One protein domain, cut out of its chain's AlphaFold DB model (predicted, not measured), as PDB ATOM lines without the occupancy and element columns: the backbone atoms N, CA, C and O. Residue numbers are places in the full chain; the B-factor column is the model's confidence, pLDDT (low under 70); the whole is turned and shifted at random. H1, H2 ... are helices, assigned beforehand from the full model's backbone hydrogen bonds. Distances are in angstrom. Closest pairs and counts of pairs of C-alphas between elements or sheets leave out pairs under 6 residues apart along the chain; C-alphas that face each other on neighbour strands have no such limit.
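What this domain is: This is residues 2 to 55 of the 305 residues of an uncharacterized protein of Gemmatirosa kalamazoonesis (UniProt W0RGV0). One long helix, H3, runs through a small compact body, where two short helices, H1 and H2, sit near its first part, and its residues 44 to 51 stick out of that body as an arm. H1 packs crosswise on H3, H2 makes a corner with the start of H3, and residues 44 to 55, the last part of H3 and a short tail, stand free. The printed part has 54 residues with three named helices, H1, H2 and H3 in that order along the chain, and no named strand, and its class is all helix. The whole is loose, with a radius of gyration of the C-alphas of 13.2 A, and its spans of 44 by 18 by 17 A give it the outline of a rod, the free arm making much of the length.

How they stand to each other: H1, residues 6 to 11, touches H3, residues 29 to 51, with residues 31 to 38 of H3 alone. The closest C-alphas of the two are those of Leu 9 and Arg 35, 5.3 A apart. Their lines stand at a steep tilt of 47 degrees, and they run the same way. H2, residues 19 to 27, is apart from H1. H2 and H3 only just touch, with 3 pairs of C-alphas within 8 A, and only at the corner by their link. There H3 takes part with residues 31 to 32 alone, and the closest C-alphas are those of Ile 25 and Arg 32, 5.2 A apart. The lines of H2 and H3 are about perpendicular, at 74 degrees. In H1, H2 and H3 every O i to N i+4 pair is within hydrogen-bond range.

Where its parts are: H1 runs from Thr 6, with its C-alpha at (36.289, 39.635, -15.833), to Ala 11, 8.7 A from first to last C-alpha. H2 runs from Thr 19, with its C-alpha at (35.730, 55.548, -6.850), to Ser 27, 12.5 A. H3 is the longest helix, 23 residues from Val 29 to Ala 51 and 32.4 A from first to last C-alpha, and C-alpha 51 is at (41.517, 24.869, 7.988).

The domain as a whole: The two C-alphas farthest apart are those of Gln 2 and Pro 55, 44.4 A. Without residues 44 to 55, of which 44 to 51 belong to H3, the body of 42 residues spans 25 by 18 by 16 A and has a radius of gyration of 9.2 A. The printed part has no cut. The link from H1 to H2 is short, with 7 residues, and the link from H2 to H3 is tight, with 1 residue. The mean pLDDT of the printed part is 89.0, and the model's confidence is low, under 70, at residues 49 to 55.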
ATOM      1  N   GLN A   2      29.207  49.664 -21.060       88.69
ATOM      2  CA  GLN A   2      30.320  48.710 -21.038       88.69
ATOM      3  C   GLN A   2      30.482  48.151 -19.619       88.69
ATOM      4  O   GLN A   2      30.431  48.914 -18.655       88.69
ATOM      5  N   HIS A   3      30.596  46.829 -19.508       95.88
ATOM      6  CA  HIS A   3      30.893  46.130 -18.258       95.88
ATOM      7  C   HIS A   3      32.395  46.199 -17.961       95.88
ATOM      8  O   HIS A   3      33.193  46.438 -18.867       95.88
ATOM      9  N   LEU A   4      32.762  45.996 -16.696       96.50
ATOM     10  CA  LEU A   4      34.153  45.742 -16.322       96.50
ATOM     11  C   LEU A   4      34.592  44.393 -16.899       96.50
ATOM     12  O   LEU A   4      33.776  43.482 -17.027       96.50
ATOM     13  N   ASP A   5      35.873  44.289 -17.238       97.00
ATOM     14  CA  ASP A   5      36.468  43.025 -17.660       97.00
ATOM     15  C   ASP A   5      36.473  42.007 -16.504       97.00
ATOM     16  O   ASP A   5      36.620  42.389 -15.337       97.00
ATOM     17  N   THR A   6      36.314  40.722 -16.822       96.81
ATOM     18  CA  THR A   6      36.289  39.635 -15.833       96.81
ATOM     19  C   THR A   6      37.577  39.580 -15.012       96.81
ATOM     20  O   THR A   6      37.500  39.417 -13.794       96.81
ATOM     21  N   ASP A   7      38.746  39.811 -15.619       96.69
ATOM     22  CA  ASP A   7      40.022  39.825 -14.893       96.69
ATOM     23  C   ASP A   7      40.064  40.984 -13.891       96.69
ATOM     24  O   ASP A   7      40.560  40.843 -12.768       96.69
ATOM     25  N   ARG A   8      39.472  42.132 -14.248       97.44
ATOM     26  CA  ARG A   8      39.374  43.268 -13.326       97.44
ATOM     27  C   ARG A   8      38.384  42.995 -12.197       97.44
ATOM     28  O   ARG A   8      38.663  43.358 -11.058       97.44
ATOM     29  N   LEU A   9      37.255  42.342 -12.476       97.62
ATOM     30  CA  LEU A   9      36.290  41.933 -11.448       97.62
ATOM     31  C   LEU A   9      36.881  40.911 -10.469       97.62
ATOM     32  O   LEU A   9      36.580  40.993  -9.278       97.62
ATOM     33  N   ALA A  10      37.739  40.008 -10.949       95.81
ATOM     34  CA  ALA A  10      38.478  39.073 -10.107       95.81
ATOM     35  C   ALA A  10      39.468  39.795  -9.178       95.81
ATOM     36  O   ALA A  10      39.466  39.529  -7.978       95.81
ATOM     37  N   ALA A  11      40.245  40.758  -9.693       96.25
ATOM     38  CA  ALA A  11      41.163  41.567  -8.877       96.25
ATOM     39  C   ALA A  11      40.429  42.404  -7.810       96.25
ATOM     40  O   ALA A  11      40.892  42.575  -6.690       96.25
ATOM     41  N   LEU A  12      39.227  42.898  -8.116       97.69
ATOM     42  CA  LEU A  12      38.412  43.658  -7.160       97.69
ATOM     43  C   LEU A  12      37.818  42.814  -6.018       97.69
ATOM     44  O   LEU A  12      37.109  43.357  -5.166       97.69
ATOM     45  N   ALA A  13      38.055  41.501  -6.000       95.94
ATOM     46  CA  ALA A  13      37.622  40.640  -4.910       95.94
ATOM     47  C   ALA A  13      38.565  40.695  -3.689       95.94
ATOM     48  O   ALA A  13      38.120  40.423  -2.570       95.94
ATOM     49  N   ASP A  14      39.832  41.079  -3.870       94.19
ATOM     50  CA  ASP A  14      40.806  41.296  -2.793       94.19
ATOM     51  C   ASP A  14      41.470  42.686  -2.802       94.19
ATOM     52  O   ASP A  14      42.020  43.098  -1.778       94.19
ATOM     53  N   GLU A  15      41.348  43.451  -3.888       95.00
ATOM     54  CA  GLU A  15      41.759  44.855  -3.952       95.00
ATOM     55  C   GLU A  15      40.652  45.837  -3.534       95.00
ATOM     56  O   GLU A  15      39.455  45.544  -3.524       95.00
ATOM     57  N   THR A  16      41.053  47.070  -3.210       94.88
ATOM     58  CA  THR A  16      40.098  48.152  -2.932       94.88
ATOM     59  C   THR A  16      39.664  48.799  -4.254       94.88
ATOM     60  O   THR A  16      40.536  49.270  -4.988       94.88
ATOM     61  N   PRO A  17      38.358  48.863  -4.584       96.19
ATOM     62  CA  PRO A  17      37.901  49.477  -5.827       96.19
ATOM     63  C   PRO A  17      38.176  50.980  -5.841       96.19
ATOM     64  O   PRO A  17      38.022  51.668  -4.828       96.19
ATOM     65  N   THR A  18      38.516  51.507  -7.016       97.31
ATOM     66  CA  THR A  18      38.539  52.956  -7.250       97.31
ATOM     67  C   THR A  18      37.129  53.542  -7.137       97.31
ATOM     68  O   THR A  18      36.121  52.832  -7.182       97.31
ATOM     69  N   THR A  19      37.024  54.866  -7.004       97.25
ATOM     70  CA  THR A  19      35.730  55.548  -6.850       97.25
ATOM     71  C   THR A  19      34.799  55.309  -8.046       97.25
ATOM     72  O   THR A  19      33.595  55.128  -7.863       97.25
ATOM     73  N   GLU A  20      35.352  55.253  -9.260       95.94
ATOM     74  CA  GLU A  20      34.602  54.981 -10.492       95.94
ATOM     75  C   GLU A  20      34.123  53.527 -10.563       95.94
ATOM     76  O   GLU A  20      32.952  53.268 -10.850       95.94
ATOM     77  N   GLU A  21      34.988  52.569 -10.226       97.44
ATOM     78  CA  GLU A  21      34.636  51.144 -10.175       97.44
ATOM     79  C   GLU A  21      33.567  50.873  -9.116       97.44
ATOM     80  O   GLU A  21      32.607  50.148  -9.372       97.44
ATOM     81  N   ALA A  22      33.678  51.505  -7.946       97.00
ATOM     82  CA  ALA A  22      32.680  51.402  -6.890       97.00
ATOM     83  C   ALA A  22      31.316  51.942  -7.351       97.00
ATOM     84  O   ALA A  22      30.295  51.284  -7.138       97.00
ATOM     85  N   ALA A  23      31.288  53.092  -8.034       97.06
ATOM     86  CA  ALA A  23      30.063  53.651  -8.606       97.06
ATOM     87  C   ALA A  23      29.461  52.739  -9.694       97.06
ATOM     88  O   ALA A  23      28.240  52.548  -9.755       97.06
ATOM     89  N   HIS A  24      30.304  52.115 -10.520       97.12
ATOM     90  CA  HIS A  24      29.860  51.150 -11.522       97.12
ATOM     91  C   HIS A  24      29.269  49.888 -10.877       97.12
ATOM     92  O   HIS A  24      28.145  49.503 -11.192       97.12
ATOM     93  N   ILE A  25      29.967  49.258  -9.930       97.38
ATOM     94  CA  ILE A  25      29.487  48.057  -9.222       97.38
ATOM     95  C   ILE A  25      28.198  48.366  -8.446       97.38
ATOM     96  O   ILE A  25      27.288  47.538  -8.389       97.38
ATOM     97  N   ALA A  26      28.073  49.581  -7.903       96.81
ATOM     98  CA  ALA A  26      26.866  50.043  -7.228       96.81
ATOM     99  C   ALA A  26      25.656  50.206  -8.164       96.81
ATOM    100  O   ALA A  26      24.525  50.096  -7.689       96.81
ATOM    101  N   SER A  27      25.861  50.407  -9.465       97.19
ATOM    102  CA  SER A  27      24.784  50.596 -10.450       97.19
ATOM    103  C   SER A  27      24.551  49.380 -11.361       97.19
ATOM    104  O   SER A  27      23.449  49.204 -11.878       97.19
ATOM    105  N   CYS A  28      25.539  48.496 -11.521       97.94
ATOM    106  CA  CYS A  28      25.504  47.373 -12.455       97.94
ATOM    107  C   CYS A  28      25.338  46.021 -11.739       97.94
ATOM    108  O   CYS A  28      26.269  45.495 -11.130       97.94
ATOM    109  N   VAL A  29      24.146  45.418 -11.840       97.69
ATOM    110  CA  VAL A  29      23.821  44.139 -11.169       97.69
ATOM    111  C   VAL A  29      24.675  42.970 -11.673       97.69
ATOM    112  O   VAL A  29      25.036  42.112 -10.871       97.69
ATOM    113  N   ALA A  30      25.014  42.934 -12.965       97.31
ATOM    114  CA  ALA A  30      25.838  41.869 -13.542       97.31
ATOM    115  C   ALA A  30      27.255  41.870 -12.942       97.31
ATOM    116  O   ALA A  30      27.655  40.885 -12.331       97.31
ATOM    117  N   CYS A  31      27.946  43.016 -13.001       97.81
ATOM    118  CA  CYS A  31      29.287  43.182 -12.433       97.81
ATOM    119  C   CYS A  31      29.313  42.913 -10.921       97.81
ATOM    120  O   CYS A  31      30.261  42.324 -10.413       97.81
ATOM    121  N   ARG A  32      28.259  43.308 -10.189       97.69
ATOM    122  CA  ARG A  32      28.155  43.025  -8.751       97.69
ATOM    123  C   ARG A  32      28.084  41.528  -8.464       97.69
ATOM    124  O   ARG A  32      28.842  41.047  -7.634       97.69
ATOM    125  N   ARG A  33      27.205  40.800  -9.162       98.31
ATOM    126  CA  ARG A  33      27.053  39.346  -8.984       98.31
ATOM    127  C   ARG A  33      28.347  38.598  -9.283       98.31
ATOM    128  O   ARG A  33      28.693  37.679  -8.554       98.31
ATOM    129  N   GLU A  34      29.049  38.993 -10.339       98.12
ATOM    130  CA  GLU A  34      30.308  38.359 -10.730       98.12
ATOM    131  C   GLU A  34      31.428  38.635  -9.716       98.12
ATOM    132  O   GLU A  34      32.089  37.699  -9.273       98.12
ATOM    133  N   ARG A  35      31.573  39.881  -9.240       97.69
ATOM    134  CA  ARG A  35      32.505  40.200  -8.144       97.69
ATOM    135  C   ARG A  35      32.183  39.405  -6.878       97.69
ATOM    136  O   ARG A  35      33.085  38.858  -6.254       97.69
ATOM    137  N   ASP A  36      30.911  39.344  -6.487       98.00
ATOM    138  CA  ASP A  36      30.494  38.618  -5.283       98.00
ATOM    139  C   ASP A  36      30.811  37.114  -5.399       98.00
ATOM    140  O   ASP A  36      31.274  36.519  -4.429       98.00
ATOM    141  N   ALA A  37      30.695  36.522  -6.596       97.12
ATOM    142  CA  ALA A  37      31.131  35.146  -6.844       97.12
ATOM    143  C   ALA A  37      32.648  34.963  -6.639       97.12
ATOM    144  O   ALA A  37      33.070  33.999  -5.998       97.12
ATOM    145  N   PHE A  38      33.482  35.897  -7.112       97.50
ATOM    146  CA  PHE A  38      34.926  35.861  -6.843       97.50
ATOM    147  C   PHE A  38      35.251  36.027  -5.351       97.50
ATOM    148  O   PHE A  38      36.125  35.330  -4.830       97.50
ATOM    149  N   VAL A  39      34.517  36.885  -4.636       97.00
ATOM    150  CA  VAL A  39      34.652  37.053  -3.179       97.00
ATOM    151  C   VAL A  39      34.304  35.755  -2.441       97.00
ATOM    152  O   VAL A  39      35.034  35.350  -1.533       97.00
ATOM    153  N   GLU A  40      33.231  35.065  -2.833       96.56
ATOM    154  CA  GLU A  40      32.854  33.771  -2.251       96.56
ATOM    155  C   GLU A  40      33.905  32.685  -2.510       96.56
ATOM    156  O   GLU A  40      34.248  31.935  -1.589       96.56
ATOM    157  N   LEU A  41      34.460  32.626  -3.726       92.19
ATOM    158  CA  LEU A  41      35.537  31.698  -4.083       92.19
ATOM    159  C   LEU A  41      36.802  31.947  -3.252       92.19
ATOM    160  O   LEU A  41      37.368  31.002  -2.703       92.19
ATOM    161  N   LEU A  42      37.216  33.205  -3.089       91.81
ATOM    162  CA  LEU A  42      38.347  33.562  -2.226       91.81
ATOM    163  C   LEU A  42      38.078  33.217  -0.761       91.81
ATOM    164  O   LEU A  42      38.967  32.722  -0.069       91.81
ATOM    165  N   ALA A  43      36.857  33.444  -0.275       88.12
ATOM    166  CA  ALA A  43      36.478  33.068   1.080       88.12
ATOM    167  C   ALA A  43      36.527  31.543   1.280       88.12
ATOM    168  O   ALA A  43      36.977  31.085   2.330       88.12
ATOM    169  N   LEU A  44      36.098  30.756   0.287       84.75
ATOM    170  CA  LEU A  44      36.208  29.297   0.306       84.75
ATOM    171  C   LEU A  44      37.670  28.847   0.314       84.75
ATOM    172  O   LEU A  44      38.060  28.114   1.218       84.75
ATOM    173  N   ALA A  45      38.485  29.352  -0.613       79.94
ATOM    174  CA  ALA A  45      39.905  29.022  -0.703       79.94
ATOM    175  C   ALA A  45      40.660  29.387   0.582       79.94
ATOM    176  O   ALA A  45      41.508  28.628   1.047       79.94
ATOM    177  N   ARG A  46      40.321  30.523   1.209       80.19
ATOM    178  CA  ARG A  46      40.868  30.901   2.517       80.19
ATOM    179  C   ARG A  46      40.438  29.923   3.596       80.19
ATOM    180  O   ARG A  46      41.305  29.481   4.331       80.19
ATOM    181  N   ARG A  47      39.156  29.545   3.681       76.25
ATOM    182  CA  ARG A  47      38.694  28.543   4.658       76.25
ATOM    183  C   ARG A  47      39.418  27.214   4.480       76.25
ATOM    184  O   ARG A  47      39.894  26.680   5.471       76.25
ATOM    185  N   GLU A  48      39.548  26.721   3.253       71.06
ATOM    186  CA  GLU A  48      40.262  25.475   2.947       71.06
ATOM    187  C   GLU A  48      41.766  25.582   3.248       71.06
ATOM    188  O   GLU A  48      42.353  24.672   3.833       71.06
ATOM    189  N   GLY A  49      42.382  26.724   2.931       64.06
ATOM    190  CA  GLY A  49      43.785  27.005   3.232       64.06
ATOM    191  C   GLY A  49      44.071  27.154   4.731       64.06
ATOM    192  O   GLY A  49      45.069  26.629   5.216       64.06
ATOM    193  N   THR A  50      43.198  27.832   5.485       55.78
ATOM    194  CA  THR A  50      43.352  28.050   6.935       55.78
ATOM    195  C   THR A  50      42.925  26.852   7.766       55.78
ATOM    196  O   THR A  50      43.498  26.618   8.824       55.78
ATOM    197  N   ALA A  51      41.929  26.091   7.309       53.69
ATOM    198  CA  ALA A  51      41.517  24.869   7.988       53.69
ATOM    199  C   ALA A  51      42.595  23.784   7.875       53.69
ATOM    200  O   ALA A  51      42.584  22.832   8.654       53.69
ATOM    201  N   GLY A  52      43.503  23.899   6.893       48.31
ATOM    202  CA  GLY A  52      44.228  22.749   6.384       48.31
ATOM    203  C   GLY A  52      43.238  21.683   5.896       48.31
ATOM    204  O   GLY A  52      42.064  21.644   6.253       48.31
ATOM    205  N   LEU A  53      43.700  20.706   5.132       50.28
ATOM    206  CA  LEU A  53      42.891  19.510   4.869       50.28
ATOM    207  C   LEU A  53      42.624  18.667   6.143       50.28
ATOM    208  O   LEU A  53      42.073  17.574   6.048       50.28
ATOM    209  N   VAL A  54      43.015  19.149   7.336       47.22
ATOM    210  CA  VAL A  54      42.900  18.466   8.628       47.22
ATOM    211  C   VAL A  54      42.722  19.510   9.753       47.22
ATOM    212  O   VAL A  54      43.664  20.266   9.999       47.22
ATOM    213  N   PRO A  55      41.592  19.513  10.491       49.88
ATOM    214  CA  PRO A  55      41.264  20.520  11.515       49.88
ATOM    215  C   PRO A  55      42.296  20.699  12.645       49.88
ATOM    216  O   PRO A  55      42.316  21.742  13.289       49.88
TER     217      PRO A  55